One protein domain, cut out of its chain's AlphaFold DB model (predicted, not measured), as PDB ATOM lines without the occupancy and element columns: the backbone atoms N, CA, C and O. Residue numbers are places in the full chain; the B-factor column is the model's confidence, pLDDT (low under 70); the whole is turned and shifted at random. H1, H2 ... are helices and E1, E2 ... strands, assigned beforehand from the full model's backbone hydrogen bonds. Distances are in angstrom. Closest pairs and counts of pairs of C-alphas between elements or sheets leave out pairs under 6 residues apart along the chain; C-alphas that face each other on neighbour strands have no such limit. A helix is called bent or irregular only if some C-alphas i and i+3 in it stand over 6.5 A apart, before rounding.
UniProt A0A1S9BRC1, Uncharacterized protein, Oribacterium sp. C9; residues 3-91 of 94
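AT A GLANCE: This is residues 3 to 91 of the 94 residues of an uncharacterized protein of Oribacterium sp. C9 (UniProt A0A1S9BRC1). A strongly twisted antiparallel sheet, with three long strands side by side, has H2 and H3 packed on one face, while the short E4 pairs with the first residues of the bent E1. Beyond one end of the long strands lie H1 and a long link, of which residues 28 to 34 stick out. The printed part has 89 residues, with three named helices and four named strands along the chain in the order E1 E2 H1 E3 H2 H3 E4; the sheet's order is E3 E2 E1 E4. The class is mixed, helices and strands. The whole is compact, with a radius of gyration of the C-alphas of 13.5 A, yet elongated in outline, spanning 40 by 25 by 19 A.

HOW THE PARTS SIT: The sheet runs from edge strand E3, residues 41 to 47, through E2, residues 16 to 23, and E1, residues 3 to 11, to edge strand E4, residues 83 to 85. E1 and E2 form a hairpin, with N 9 and O 18 within hydrogen-bond range at 2.8 A. E3 and E2 are antiparallel, with N 44 and O 19 at 2.8 A. E1 bends by 70 degrees at residue 6, and before that bend N 3 and O 84 of the antiparallel E4 are 2.9 A apart. H3, residues 72 to 77, is on the sheet at a height of 7.8 A, over E1 and slantwise to the strands, at 33 degrees to E1 on the local plane; their closest C-alphas are those of Glu 73 and Tyr 10, 5.8 A apart. H2, residues 51 to 64, is on the same face at a height of 8.1 A and makes two layers with the sheet, a helix layer on a strand layer. It lies over none of the strands, but only just: 2 of its C-alphas fall on E4. The closest C-alphas of H2 and E3 are those of Gln 53 and Phe 46, 6.0 A apart. H2 and H3 only just touch, with 3 pairs of C-alphas within 8 A, through residues 58 to 61 of H2 alone; the closest C-alphas are those of Leu 61 and Met 75, 6.3 A. They run the same way at a steep tilt of 54 degrees. H1, residues 25 to 28, is not on the sheet and is apart from H2, H3 and E4. In H2 and H3 every O i to N i+4 pair is within hydrogen-bond range; H1 is too short for such a pair, and its one O i to N i+3 pair is not within range.

IN THESE COORDINATES: E1 begins at C-alpha 3 (13.102, -24.061, -18.754) and is 21.6 A long, E2 21.0 A, E3 20.1 A and H2 20.2 A. H2 begins at C-alpha 51 (-7.137, -26.592, -7.126). E4 ends at C-alpha 85 (11.444, -27.089, -13.647).

THE WHOLE: The C-alphas farthest apart are those of Asn 13 and Asn 33, at 41.9 A. The printed part has no cut. The link from H1 to E3, 12 residues, is long. Mean pLDDT of the printed part is 89.0, and residues 26 to 39 are under 70.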
ATOM      1  N   VAL A   3      13.421 -25.173 -17.864       93.00
ATOM      2  CA  VAL A   3      13.102 -24.061 -18.754       93.00
ATOM      3  C   VAL A   3      13.711 -22.762 -18.247       93.00
ATOM      4  O   VAL A   3      13.822 -22.567 -17.034       93.00
ATOM      5  N   ASP A   4      14.067 -21.876 -19.174       93.31
ATOM      6  CA  ASP A   4      14.398 -20.475 -18.897       93.31
ATOM      7  C   ASP A   4      13.182 -19.591 -19.194       93.31
ATOM      8  O   ASP A   4      12.722 -19.525 -20.336       93.31
ATOM      9  N   ILE A   5      12.630 -18.945 -18.166       95.69
ATOM     10  CA  ILE A   5      11.367 -18.210 -18.270       95.69
ATOM     11  C   ILE A   5      11.599 -16.833 -18.894       95.69
ATOM     12  O   ILE A   5      12.292 -15.986 -18.327       95.69
ATOM     13  N   LYS A   6      10.957 -16.586 -20.039       95.69
ATOM     14  CA  LYS A   6      11.060 -15.331 -20.795       95.69
ATOM     15  C   LYS A   6      10.000 -14.329 -20.382       95.69
ATOM     16  O   LYS A   6      10.307 -13.161 -20.151       95.69
ATOM     17  N   SER A   7       8.761 -14.787 -20.276       97.19
ATOM     18  CA  SER A   7       7.624 -13.938 -19.956       97.19
ATOM     19  C   SER A   7       6.619 -14.697 -19.092       97.19
ATOM     20  O   SER A   7       6.608 -15.929 -19.016       97.19
ATOM     21  N   SER A   8       5.778 -13.947 -18.392       97.56
ATOM     22  CA  SER A   8       4.660 -14.515 -17.653       97.56
ATOM     23  C   SER A   8       3.520 -13.511 -17.587       97.56
ATOM     24  O   SER A   8       3.747 -12.301 -17.550       97.56
ATOM     25  N   ALA A   9       2.294 -14.017 -17.576       97.62
ATOM     26  CA  ALA A   9       1.091 -13.211 -17.524       97.62
ATOM     27  C   ALA A   9       0.084 -13.818 -16.550       97.62
ATOM     28  O   ALA A   9      -0.116 -15.034 -16.504       97.62
ATOM     29  N   TYR A  10      -0.584 -12.948 -15.800       97.38
ATOM     30  CA  TYR A  10      -1.706 -13.289 -14.939       97.38
ATOM     31  C   TYR A  10      -2.978 -12.674 -15.522       97.38
ATOM     32  O   TYR A  10      -3.046 -11.469 -15.752       97.38
ATOM     33  N   ASN A  11      -3.994 -13.495 -15.764       95.50
ATOM     34  CA  ASN A  11      -5.272 -13.040 -16.291       95.50
ATOM     35  C   ASN A  11      -6.396 -13.425 -15.326       95.50
ATOM     36  O   ASN A  11      -6.916 -14.545 -15.339       95.50
ATOM     37  N   ALA A  12      -6.787 -12.457 -14.495       90.94
ATOM     38  CA  ALA A  12      -7.864 -12.613 -13.521       90.94
ATOM     39  C   ALA A  12      -9.216 -12.936 -14.176       90.94
ATOM     40  O   ALA A  12      -9.990 -13.718 -13.631       90.94
ATOM     41  N   ASN A  13      -9.495 -12.356 -15.349       93.88
ATOM     42  CA  ASN A  13     -10.787 -12.504 -16.024       93.88
ATOM     43  C   ASN A  13     -10.998 -13.938 -16.515       93.88
ATOM     44  O   ASN A  13     -12.087 -14.491 -16.380       93.88
ATOM     45  N   ASN A  14      -9.935 -14.555 -17.033       93.69
ATOM     46  CA  ASN A  14      -9.965 -15.927 -17.532       93.69
ATOM     47  C   ASN A  14      -9.581 -16.965 -16.468       93.69
ATOM     48  O   ASN A  14      -9.602 -18.158 -16.761       93.69
ATOM     49  N   ASN A  15      -9.250 -16.537 -15.242       95.75
ATOM     50  CA  ASN A  15      -8.688 -17.389 -14.193       95.75
ATOM     51  C   ASN A  15      -7.502 -18.215 -14.709       95.75
ATOM     52  O   ASN A  15      -7.465 -19.431 -14.528       95.75
ATOM     53  N   GLU A  16      -6.533 -17.573 -15.356       97.00
ATOM     54  CA  GLU A  16      -5.388 -18.277 -15.932       97.00
ATOM     55  C   GLU A  16      -4.061 -17.562 -15.698       97.00
ATOM     56  O   GLU A  16      -3.997 -16.342 -15.538       97.00
ATOM     57  N   VAL A  17      -2.993 -18.356 -15.696       98.00
ATOM     58  CA  VAL A  17      -1.611 -17.885 -15.783       98.00
ATOM     59  C   VAL A  17      -0.960 -18.520 -16.999       98.00
ATOM     60  O   VAL A  17      -1.085 -19.729 -17.211       98.00
ATOM     61  N   LEU A  18      -0.260 -17.700 -17.774       97.88
ATOM     62  CA  LEU A  18       0.553 -18.123 -18.907       97.88
ATOM     63  C   LEU A  18       2.018 -17.856 -18.581       97.88
ATOM     64  O   LEU A  18       2.349 -16.813 -18.021       97.88
ATOM     65  N   ILE A  19       2.886 -18.810 -18.898       97.88
ATOM     66  CA  ILE A  19       4.336 -18.685 -18.739       97.88
ATOM     67  C   ILE A  19       4.965 -19.085 -20.064       97.88
ATOM     68  O   ILE A  19       4.792 -20.222 -20.495       97.88
ATOM     69  N   GLU A  20       5.690 -18.169 -20.689       96.62
ATOM     70  CA  GLU A  20       6.465 -18.430 -21.899       96.62
ATOM     71  C   GLU A  20       7.925 -18.628 -21.509       96.62
ATOM     72  O   GLU A  20       8.496 -17.861 -20.724       96.62
ATOM     73  N   ALA A  21       8.529 -19.687 -22.024       95.06
ATOM     74  CA  ALA A  21       9.867 -20.093 -21.650       95.06
ATOM     75  C   ALA A  21      10.573 -20.786 -22.814       95.06
ATOM     76  O   ALA A  21       9.947 -21.166 -23.795       95.06
ATOM     77  N   VAL A  22      11.879 -20.980 -22.676       91.44
ATOM     78  CA  VAL A  22      12.681 -21.795 -23.593       91.44
ATOM     79  C   VAL A  22      12.952 -23.140 -22.931       91.44
ATOM     80  O   VAL A  22      13.429 -23.171 -21.795       91.44
ATOM     81  N   ASP A  23      12.638 -24.242 -23.614       89.81
ATOM     82  CA  ASP A  23      12.951 -25.599 -23.163       89.81
ATOM     83  C   ASP A  23      14.463 -25.837 -23.184       89.81
ATOM     84  O   ASP A  23      15.095 -25.840 -24.238       89.81
ATOM     85  N   LEU A  24      15.043 -26.056 -22.006       86.38
ATOM     86  CA  LEU A  24      16.468 -26.319 -21.837       86.38
ATOM     87  C   LEU A  24      16.797 -27.815 -21.878       86.38
ATOM     88  O   LEU A  24      17.961 -28.157 -22.076       86.38
ATOM     89  N   ASP A  25      15.822 -28.717 -21.701       77.88
ATOM     90  CA  ASP A  25      16.074 -30.165 -21.750       77.88
ATOM     91  C   ASP A  25      16.487 -30.582 -23.172       77.88
ATOM     92  O   ASP A  25      17.412 -31.378 -23.345       77.88
ATOM     93  N   SER A  26      15.855 -29.995 -24.194       65.75
ATOM     94  CA  SER A  26      16.219 -30.197 -25.605       65.75
ATOM     95  C   SER A  26      17.624 -29.676 -25.951       65.75
ATOM     96  O   SER A  26      18.232 -30.136 -26.915       65.75
ATOM     97  N   ILE A  27      18.170 -28.764 -25.144       63.84
ATOM     98  CA  ILE A  27      19.424 -28.050 -25.414       63.84
ATOM     99  C   ILE A  27      20.586 -28.684 -24.650       63.84
ATOM    100  O   ILE A  27      21.616 -29.009 -25.239       63.84
ATOM    101  N   LEU A  28      20.401 -28.953 -23.353       62.50
ATOM    102  CA  LEU A  28      21.409 -29.592 -22.496       62.50
ATOM    103  C   LEU A  28      21.765 -31.014 -22.956       62.50
ATOM    104  O   LEU A  28      22.842 -31.511 -22.624       62.50
ATOM    105  N   LEU A  29      20.874 -31.668 -23.706       60.81
ATOM    106  CA  LEU A  29      21.107 -32.990 -24.285       60.81
ATOM    107  C   LEU A  29      21.819 -32.957 -25.649       60.81
ATOM    108  O   LEU A  29      22.344 -33.996 -26.044       60.81
ATOM    109  N   ASN A  30      21.850 -31.817 -26.356       58.59
ATOM    110  CA  ASN A  30      22.308 -31.751 -27.750       58.59
ATOM    111  C   ASN A  30      23.697 -31.107 -27.942       58.59
ATOM    112  O   ASN A  30      24.516 -31.738 -28.601       58.59
ATOM    113  N   ASP A  31      24.005 -29.929 -27.374       56.06
ATOM    114  CA  ASP A  31      25.371 -29.353 -27.260       56.06
ATOM    115  C   ASP A  31      25.320 -27.981 -26.547       56.06
ATOM    116  O   ASP A  31      24.400 -27.201 -26.779       56.06
ATOM    117  N   TRP A  32      26.330 -27.619 -25.746       58.16
ATOM    118  CA  TRP A  32      26.385 -26.324 -25.031       58.16
ATOM    119  C   TRP A  32      26.686 -25.117 -25.946       58.16
ATOM    120  O   TRP A  32      26.603 -23.978 -25.496       58.16
ATOM    121  N   ASN A  33      27.060 -25.359 -27.208       59.69
ATOM    122  CA  ASN A  33      27.502 -24.342 -28.173       59.69
ATOM    123  C   ASN A  33      26.451 -23.970 -29.240       59.69
ATOM    124  O   ASN A  33      26.796 -23.279 -30.200       59.69
ATOM    125  N   GLN A  34      25.208 -24.447 -29.136       58.47
ATOM    126  CA  GLN A  34      24.149 -24.081 -30.082       58.47
ATOM    127  C   GLN A  34      23.349 -22.869 -29.598       58.47
ATOM    128  O   GLN A  34      22.996 -22.774 -28.423       58.47
ATOM    129  N   ASP A  35      23.050 -21.960 -30.529       55.44
ATOM    130  CA  ASP A  35      22.095 -20.877 -30.306       55.44
ATOM    131  C   ASP A  35      20.683 -21.443 -30.087       55.44
ATOM    132  O   ASP A  35      20.267 -22.414 -30.724       55.44
ATOM    133  N   PHE A  36      19.940 -20.808 -29.181       61.66
ATOM    134  CA  PHE A  36      18.554 -21.132 -28.849       61.66
ATOM    135  C   PHE A  36      17.651 -20.845 -30.061       61.66
ATOM    136  O   PHE A  36      17.376 -19.686 -30.363       61.66
ATOM    137  N   GLY A  37      17.218 -21.881 -30.782       59.56
ATOM    138  CA  GLY A  37      16.261 -21.728 -31.884       59.56
ATOM    139  C   GLY A  37      14.845 -21.398 -31.391       59.56
ATOM    140  O   GLY A  37      14.471 -21.792 -30.288       59.56
ATOM    141  N   GLU A  38      14.040 -20.731 -32.231       60.53
ATOM    142  CA  GLU A  38      12.612 -20.440 -31.966       60.53
ATOM    143  C   GLU A  38      11.798 -21.719 -31.679       60.53
ATOM    144  O   GLU A  38      10.856 -21.700 -30.892       60.53
ATOM    145  N   ASP A  39      12.212 -22.865 -32.232       64.44
ATOM    146  CA  ASP A  39      11.567 -24.170 -32.027       64.44
ATOM    147  C   ASP A  39      11.618 -24.676 -30.567       64.44
ATOM    148  O   ASP A  39      10.935 -25.642 -30.223       64.44
ATOM    149  N   ALA A  40      12.434 -24.057 -29.706       79.19
ATOM    150  CA  ALA A  40      12.530 -24.392 -28.286       79.19
ATOM    151  C   ALA A  40      11.571 -23.575 -27.402       79.19
ATOM    152  O   ALA A  40      11.507 -23.814 -26.193       79.19
ATOM    153  N   GLU A  41      10.838 -22.609 -27.963       89.50
ATOM    154  CA  GLU A  41       9.863 -21.827 -27.209       89.50
ATOM    155  C   GLU A  41       8.648 -22.679 -26.823       89.50
ATOM    156  O   GLU A  41       8.023 -23.363 -27.634       89.50
ATOM    157  N   VAL A  42       8.298 -22.629 -25.542       92.75
ATOM    158  CA  VAL A  42       7.179 -23.360 -24.959       92.75
ATOM    159  C   VAL A  42       6.323 -22.430 -24.116       92.75
ATOM    160  O   VAL A  42       6.816 -21.587 -23.367       92.75
ATOM    161  N   THR A  43       5.010 -22.630 -24.183       96.56
ATOM    162  CA  THR A  43       4.054 -21.939 -23.317       96.56
ATOM    163  C   THR A  43       3.450 -22.931 -22.337       96.56
ATOM    164  O   THR A  43       2.968 -23.996 -22.721       96.56
ATOM    165  N   PHE A  44       3.421 -22.571 -21.060       97.38
ATOM    166  CA  PHE A  44       2.696 -23.293 -20.025       97.38
ATOM    167  C   PHE A  44       1.433 -22.531 -19.655       97.38
ATOM    168  O   PHE A  44       1.469 -21.316 -19.463       97.38
ATOM    169  N   ARG A  45       0.324 -23.255 -19.504       97.69
ATOM    170  CA  ARG A  45      -0.959 -22.694 -19.083       97.69
ATOM    171  C   ARG A  45      -1.422 -23.329 -17.782       97.69
ATOM    172  O   ARG A  45      -1.561 -24.547 -17.686       97.69
ATOM    173  N   PHE A  46      -1.721 -22.479 -16.807       97.56
ATOM    174  CA  PHE A  46      -2.282 -22.867 -15.522       97.56
ATOM    175  C   PHE A  46      -3.710 -22.347 -15.398       97.56
ATOM    176  O   PHE A  46      -3.943 -21.143 -15.407       97.56
ATOM    177  N   ASP A  47      -4.655 -23.263 -15.232       96.69
ATOM    178  CA  ASP A  47      -6.048 -22.980 -14.902       96.69
ATOM    179  C   ASP A  47      -6.184 -22.745 -13.390       96.69
ATOM    180  O   ASP A  47      -6.076 -23.663 -12.566       96.69
ATOM    181  N   LEU A  48      -6.445 -21.494 -13.019       96.25
ATOM    182  CA  LEU A  48      -6.621 -21.070 -11.638       96.25
ATOM    183  C   LEU A  48      -7.973 -21.485 -11.059       96.25
ATOM    184  O   LEU A  48      -8.151 -21.351  -9.854       96.25
ATOM    185  N   THR A  49      -8.912 -22.042 -11.823       96.44
ATOM    186  CA  THR A  49     -10.119 -22.676 -11.260       96.44
ATOM    187  C   THR A  49      -9.806 -24.069 -10.700       96.44
ATOM    188  O   THR A  49     -10.394 -24.498  -9.696       96.44
ATOM    189  N   SER A  50      -8.762 -24.723 -11.214       96.88
ATOM    190  CA  SER A  50      -8.302 -26.031 -10.756       96.88
ATOM    191  C   SER A  50      -7.417 -25.956  -9.507       96.88
ATOM    192  O   SER A  50      -6.299 -25.437  -9.514       96.88
ATOM    193  N   LYS A  51      -7.882 -26.558  -8.402       95.69
ATOM    194  CA  LYS A  51      -7.137 -26.592  -7.126       95.69
ATOM    195  C   LYS A  51      -5.750 -27.223  -7.271       95.69
ATOM    196  O   LYS A  51      -4.800 -26.741  -6.658       95.69
ATOM    197  N   GLY A  52      -5.636 -28.298  -8.051       96.75
ATOM    198  CA  GLY A  52      -4.368 -29.002  -8.247       96.75
ATOM    199  C   GLY A  52      -3.330 -28.122  -8.939       96.75
ATOM    200  O   GLY A  52      -2.198 -28.022  -8.466       96.75
ATOM    201  N   GLN A  53      -3.743 -27.422  -9.998       97.06
ATOM    202  CA  GLN A  53      -2.859 -26.528 -10.743       97.06
ATOM    203  C   GLN A  53      -2.445 -25.316  -9.902       97.06
ATOM    204  O   GLN A  53      -1.258 -25.011  -9.835       97.06
ATOM    205  N   ARG A  54      -3.381 -24.706  -9.156       95.44
ATOM    206  CA  ARG A  54      -3.061 -23.622  -8.209       95.44
ATOM    207  C   ARG A  54      -1.999 -24.023  -7.185       95.44
ATOM    208  O   ARG A  54      -1.078 -23.256  -6.923       95.44
ATOM    209  N   ILE A  55      -2.120 -25.215  -6.592       96.25
ATOM    210  CA  ILE A  55      -1.152 -25.701  -5.596       96.25
ATOM    211  C   ILE A  55       0.223 -25.911  -6.233       96.25
ATOM    212  O   ILE A  55       1.233 -25.570  -5.616       96.25
ATOM    213  N   TYR A  56       0.269 -26.477  -7.440       97.25
ATOM    214  CA  TYR A  56       1.523 -26.659  -8.164       97.25
ATOM    215  C   TYR A  56       2.188 -25.310  -8.455       97.25
ATOM    216  O   TYR A  56       3.340 -25.108  -8.073       97.25
ATOM    217  N   LEU A  57       1.437 -24.379  -9.051       97.00
ATOM    218  CA  LEU A  57       1.912 -23.038  -9.379       97.00
ATOM    219  C   LEU A  57       2.438 -22.320  -8.131       97.00
ATOM    220  O   LEU A  57       3.559 -21.831  -8.132       97.00
ATOM    221  N   TYR A  58       1.689 -22.336  -7.025       94.81
ATOM    222  CA  TYR A  58       2.129 -21.713  -5.776       94.81
ATOM    223  C   TYR A  58       3.451 -22.296  -5.252       94.81
ATOM    224  O   TYR A  58       4.326 -21.549  -4.816       94.81
ATOM    225  N   LYS A  59       3.633 -23.623  -5.307       95.62
ATOM    226  CA  LYS A  59       4.896 -24.262  -4.895       95.62
ATOM    227  C   LYS A  59       6.060 -23.838  -5.783       95.62
ATOM    228  O   LYS A  59       7.130 -23.544  -5.256       95.62
ATOM    229  N   LEU A  60       5.848 -23.794  -7.097       96.69
ATOM    230  CA  LEU A  60       6.845 -23.314  -8.049       96.69
ATOM    231  C   LEU A  60       7.260 -21.877  -7.716       96.69
ATOM    232  O   LEU A  60       8.444 -21.616  -7.504       96.69
ATOM    233  N   LEU A  61       6.282 -20.983  -7.558       96.25
ATOM    234  CA  LEU A  61       6.519 -19.574  -7.255       96.25
ATOM    235  C   LEU A  61       7.252 -19.396  -5.919       96.25
ATOM    236  O   LEU A  61       8.216 -18.652  -5.851       96.25
ATOM    237  N   ARG A  62       6.886 -20.127  -4.858       93.44
ATOM    238  CA  ARG A  62       7.594 -20.062  -3.560       93.44
ATOM    239  C   ARG A  62       9.036 -20.570  -3.620       93.44
ATOM    240  O   ARG A  62       9.882 -20.150  -2.822       93.44
ATOM    241  N   THR A  63       9.325 -21.499  -4.526       94.19
ATOM    242  CA  THR A  63      10.688 -21.992  -4.721       94.19
ATOM    243  C   THR A  63      11.543 -20.971  -5.465       94.19
ATOM    244  O   THR A  63      12.682 -20.779  -5.045       94.19
ATOM    245  N   GLN A  64      11.009 -20.301  -6.490       94.56
ATOM    246  CA  GLN A  64      11.773 -19.365  -7.327       94.56
ATOM    247  C   GLN A  64      11.809 -17.943  -6.762       94.56
ATOM    248  O   GLN A  64      12.877 -17.362  -6.613       94.56
ATOM    249  N   ILE A  65      10.658 -17.418  -6.356       94.19
ATOM    250  CA  ILE A  65      10.496 -16.027  -5.944       94.19
ATOM    251  C   ILE A  65      10.847 -15.882  -4.461       94.19
ATOM    252  O   ILE A  65      10.218 -16.497  -3.591       94.19
ATOM    253  N   LYS A  66      11.891 -15.096  -4.174       90.19
ATOM    254  CA  LYS A  66      12.386 -14.808  -2.809       90.19
ATOM    255  C   LYS A  66      12.115 -13.388  -2.337       90.19
ATOM    256  O   LYS A  66      12.300 -13.100  -1.159       90.19
ATOM    257  N   GLU A  67      11.704 -12.527  -3.248       87.50
ATOM    258  CA  GLU A  67      11.265 -11.174  -2.945       87.50
ATOM    259  C   GLU A  67       9.910 -11.156  -2.228       87.50
ATOM    260  O   GLU A  67       9.165 -12.142  -2.201       87.50
ATOM    261  N   ASP A  68       9.621 -10.022  -1.599       88.38
ATOM    262  CA  ASP A  68       8.402  -9.817  -0.830       88.38
ATOM    263  C   ASP A  68       7.250  -9.417  -1.763       88.38
ATOM    264  O   ASP A  68       7.041  -8.239  -2.054       88.38
ATOM    265  N   CYS A  69       6.522 -10.416  -2.263       92.50
ATOM    266  CA  CYS A  69       5.313 -10.224  -3.064       92.50
ATOM    267  C   CYS A  69       4.058 -10.272  -2.181       92.50
ATOM    268  O   CYS A  69       3.899 -11.153  -1.331       92.50
ATOM    269  N   LYS A  70       3.101  -9.385  -2.445       91.38
ATOM    270  CA  LYS A  70       1.848  -9.247  -1.687       91.38
ATOM    271  C   LYS A  70       0.757 -10.206  -2.143       91.38
ATOM    272  O   LYS A  70      -0.178 -10.476  -1.390       91.38
ATOM    273  N   ASN A  71       0.821 -10.680  -3.383       91.25
ATOM    274  CA  ASN A  71      -0.213 -11.517  -3.981       91.25
ATOM    275  C   ASN A  71       0.360 -12.440  -5.073       91.25
ATOM    276  O   ASN A  71       1.537 -12.372  -5.420       91.25
ATOM    277  N   LEU A  72      -0.490 -13.336  -5.588       91.56
ATOM    278  CA  LEU A  72      -0.114 -14.312  -6.613       91.56
ATOM    279  C   LEU A  72       0.318 -13.650  -7.929       91.56
ATOM    280  O   LEU A  72       1.244 -14.141  -8.561       91.56
ATOM    281  N   GLU A  73      -0.349 -12.571  -8.336       95.12
ATOM    282  CA  GLU A  73      -0.047 -11.850  -9.574       95.12
ATOM    283  C   GLU A  73       1.365 -11.261  -9.531       95.12
ATOM    284  O   GLU A  73       2.142 -11.507 -10.446       95.12
ATOM    285  N   GLU A  74       1.738 -10.593  -8.437       96.12
ATOM    286  CA  GLU A  74       3.098 -10.081  -8.233       96.12
ATOM    287  C   GLU A  74       4.135 -11.210  -8.305       96.12
ATOM    288  O   GLU A  74       5.121 -11.088  -9.021       96.12
ATOM    289  N   MET A  75       3.881 -12.354  -7.656       96.19
ATOM    290  CA  MET A  75       4.794 -13.501  -7.745       96.19
ATOM    291  C   MET A  75       4.944 -14.025  -9.178       96.19
ATOM    292  O   MET A  75       6.042 -14.413  -9.572       96.19
ATOM    293  N   VAL A  76       3.845 -14.093  -9.937       96.94
ATOM    294  CA  VAL A  76       3.869 -14.533 -11.337       96.94
ATOM    295  C   VAL A  76       4.693 -13.556 -12.161       96.94
ATOM    296  O   VAL A  76       5.630 -13.993 -12.811       96.94
ATOM    297  N   LEU A  77       4.411 -12.254 -12.079       96.00
ATOM    298  CA  LEU A  77       5.086 -11.228 -12.878       96.00
ATOM    299  C   LEU A  77       6.594 -11.117 -12.601       96.00
ATOM    300  O   LEU A  77       7.332 -10.656 -13.469       96.00
ATOM    301  N   SER A  78       7.057 -11.578 -11.440       96.38
ATOM    302  CA  SER A  78       8.478 -11.625 -11.069       96.38
ATOM    303  C   SER A  78       9.209 -12.902 -11.486       96.38
ATOM    304  O   SER A  78      10.406 -13.054 -11.249       96.38
ATOM    305  N   LEU A  79       8.499 -13.842 -12.103       95.31
ATOM    306  CA  LEU A  79       9.046 -15.112 -12.560       95.31
ATOM    307  C   LEU A  79       9.998 -15.042 -13.773       95.31
ATOM    308  O   LEU A  79      10.860 -15.921 -13.855       95.31
ATOM    309  N   PRO A  80       9.923 -14.059 -14.697       95.69
ATOM    310  CA  PRO A  80      10.898 -13.930 -15.778       95.69
ATOM    311  C   PRO A  80      12.351 -13.932 -15.288       95.69
ATOM    312  O   PRO A  80      12.651 -13.506 -14.173       95.69
ATOM    313  N   SER A  81      13.269 -14.397 -16.138       91.94
ATOM    314  CA  SER A  81      14.707 -14.571 -15.846       91.94
ATOM    315  C   SER A  81      15.048 -15.643 -14.800       91.94
ATOM    316  O   SER A  81      16.204 -15.753 -14.387       91.94
ATOM    317  N   HIS A  82      14.073 -16.445 -14.362       94.38
ATOM    318  CA  HIS A  82      14.327 -17.605 -13.512       94.38
ATOM    319  C   HIS A  82      14.390 -18.884 -14.345       94.38
ATOM    320  O   HIS A  82      13.511 -19.160 -15.163       94.38
ATOM    321  N   ILE A  83      15.391 -19.715 -14.053       93.12
ATOM    322  CA  ILE A  83      15.456 -21.088 -14.553       93.12
ATOM    323  C   ILE A  83      14.758 -21.999 -13.551       93.12
ATOM    324  O   ILE A  83      15.093 -22.027 -12.364       93.12
ATOM    325  N   THR A  84      13.788 -22.778 -14.016       94.94
ATOM    326  CA  THR A  84      13.041 -23.682 -13.142       94.94
ATOM    327  C   THR A  84      12.622 -24.958 -13.847       94.94
ATOM    328  O   THR A  84      12.839 -25.127 -15.041       94.94
ATOM    329  N   ASN A  85      12.030 -25.882 -13.092       94.12
ATOM    330  CA  ASN A  85      11.444 -27.089 -13.647       94.12
ATOM    331  C   ASN A  85       9.917 -26.986 -13.638       94.12
ATOM    332  O   ASN A  85       9.310 -26.879 -12.569       94.12
ATOM    333  N   ILE A  86       9.307 -27.062 -14.821       95.62
ATOM    334  CA  ILE A  86       7.852 -27.099 -14.997       95.62
ATOM    335  C   ILE A  86       7.451 -28.453 -15.580       95.62
ATOM    336  O   ILE A  86       8.111 -28.999 -16.463       95.62
ATOM    337  N   SER A  87       6.375 -29.048 -15.063       94.50
ATOM    338  CA  SER A  87       5.844 -30.300 -15.605       94.50
ATOM    339  C   SER A  87       5.299 -30.088 -17.018       94.50
ATOM    340  O   SER A  87       4.500 -29.181 -17.251       94.50
ATOM    341  N   SER A  88       5.658 -30.980 -17.942       91.88
ATOM    342  CA  SER A  88       5.165 -30.965 -19.324       91.88
ATOM    343  C   SER A  88       3.647 -31.165 -19.432       91.88
ATOM    344  O   SER A  88       3.055 -30.838 -20.456       91.88
ATOM    345  N   ASN A  89       2.985 -31.625 -18.363       93.50
ATOM    346  CA  ASN A  89       1.522 -31.708 -18.291       93.50
ATOM    347  C   ASN A  89       0.827 -30.337 -18.363       93.50
ATOM    348  O   ASN A  89      -0.378 -30.295 -18.599       93.50
ATOM    349  N   PHE A  90       1.558 -29.241 -18.133       95.56
ATOM    350  CA  PHE A  90       1.044 -27.873 -18.239       95.56
ATOM    351  C   PHE A  90       1.343 -27.218 -19.590       95.56
ATOM    352  O   PHE A  90       0.967 -26.063 -19.779       95.56
ATOM    353  N   LEU A  91       2.019 -27.915 -20.513       94.94
ATOM    354  CA  LEU A  91       2.289 -27.378 -21.846       94.94
ATOM    355  C   LEU A  91       0.972 -27.053 -22.546       94.94
ATOM    356  O   LEU A  91       0.082 -27.900 -22.675       94.94
TER     357      LEU A  91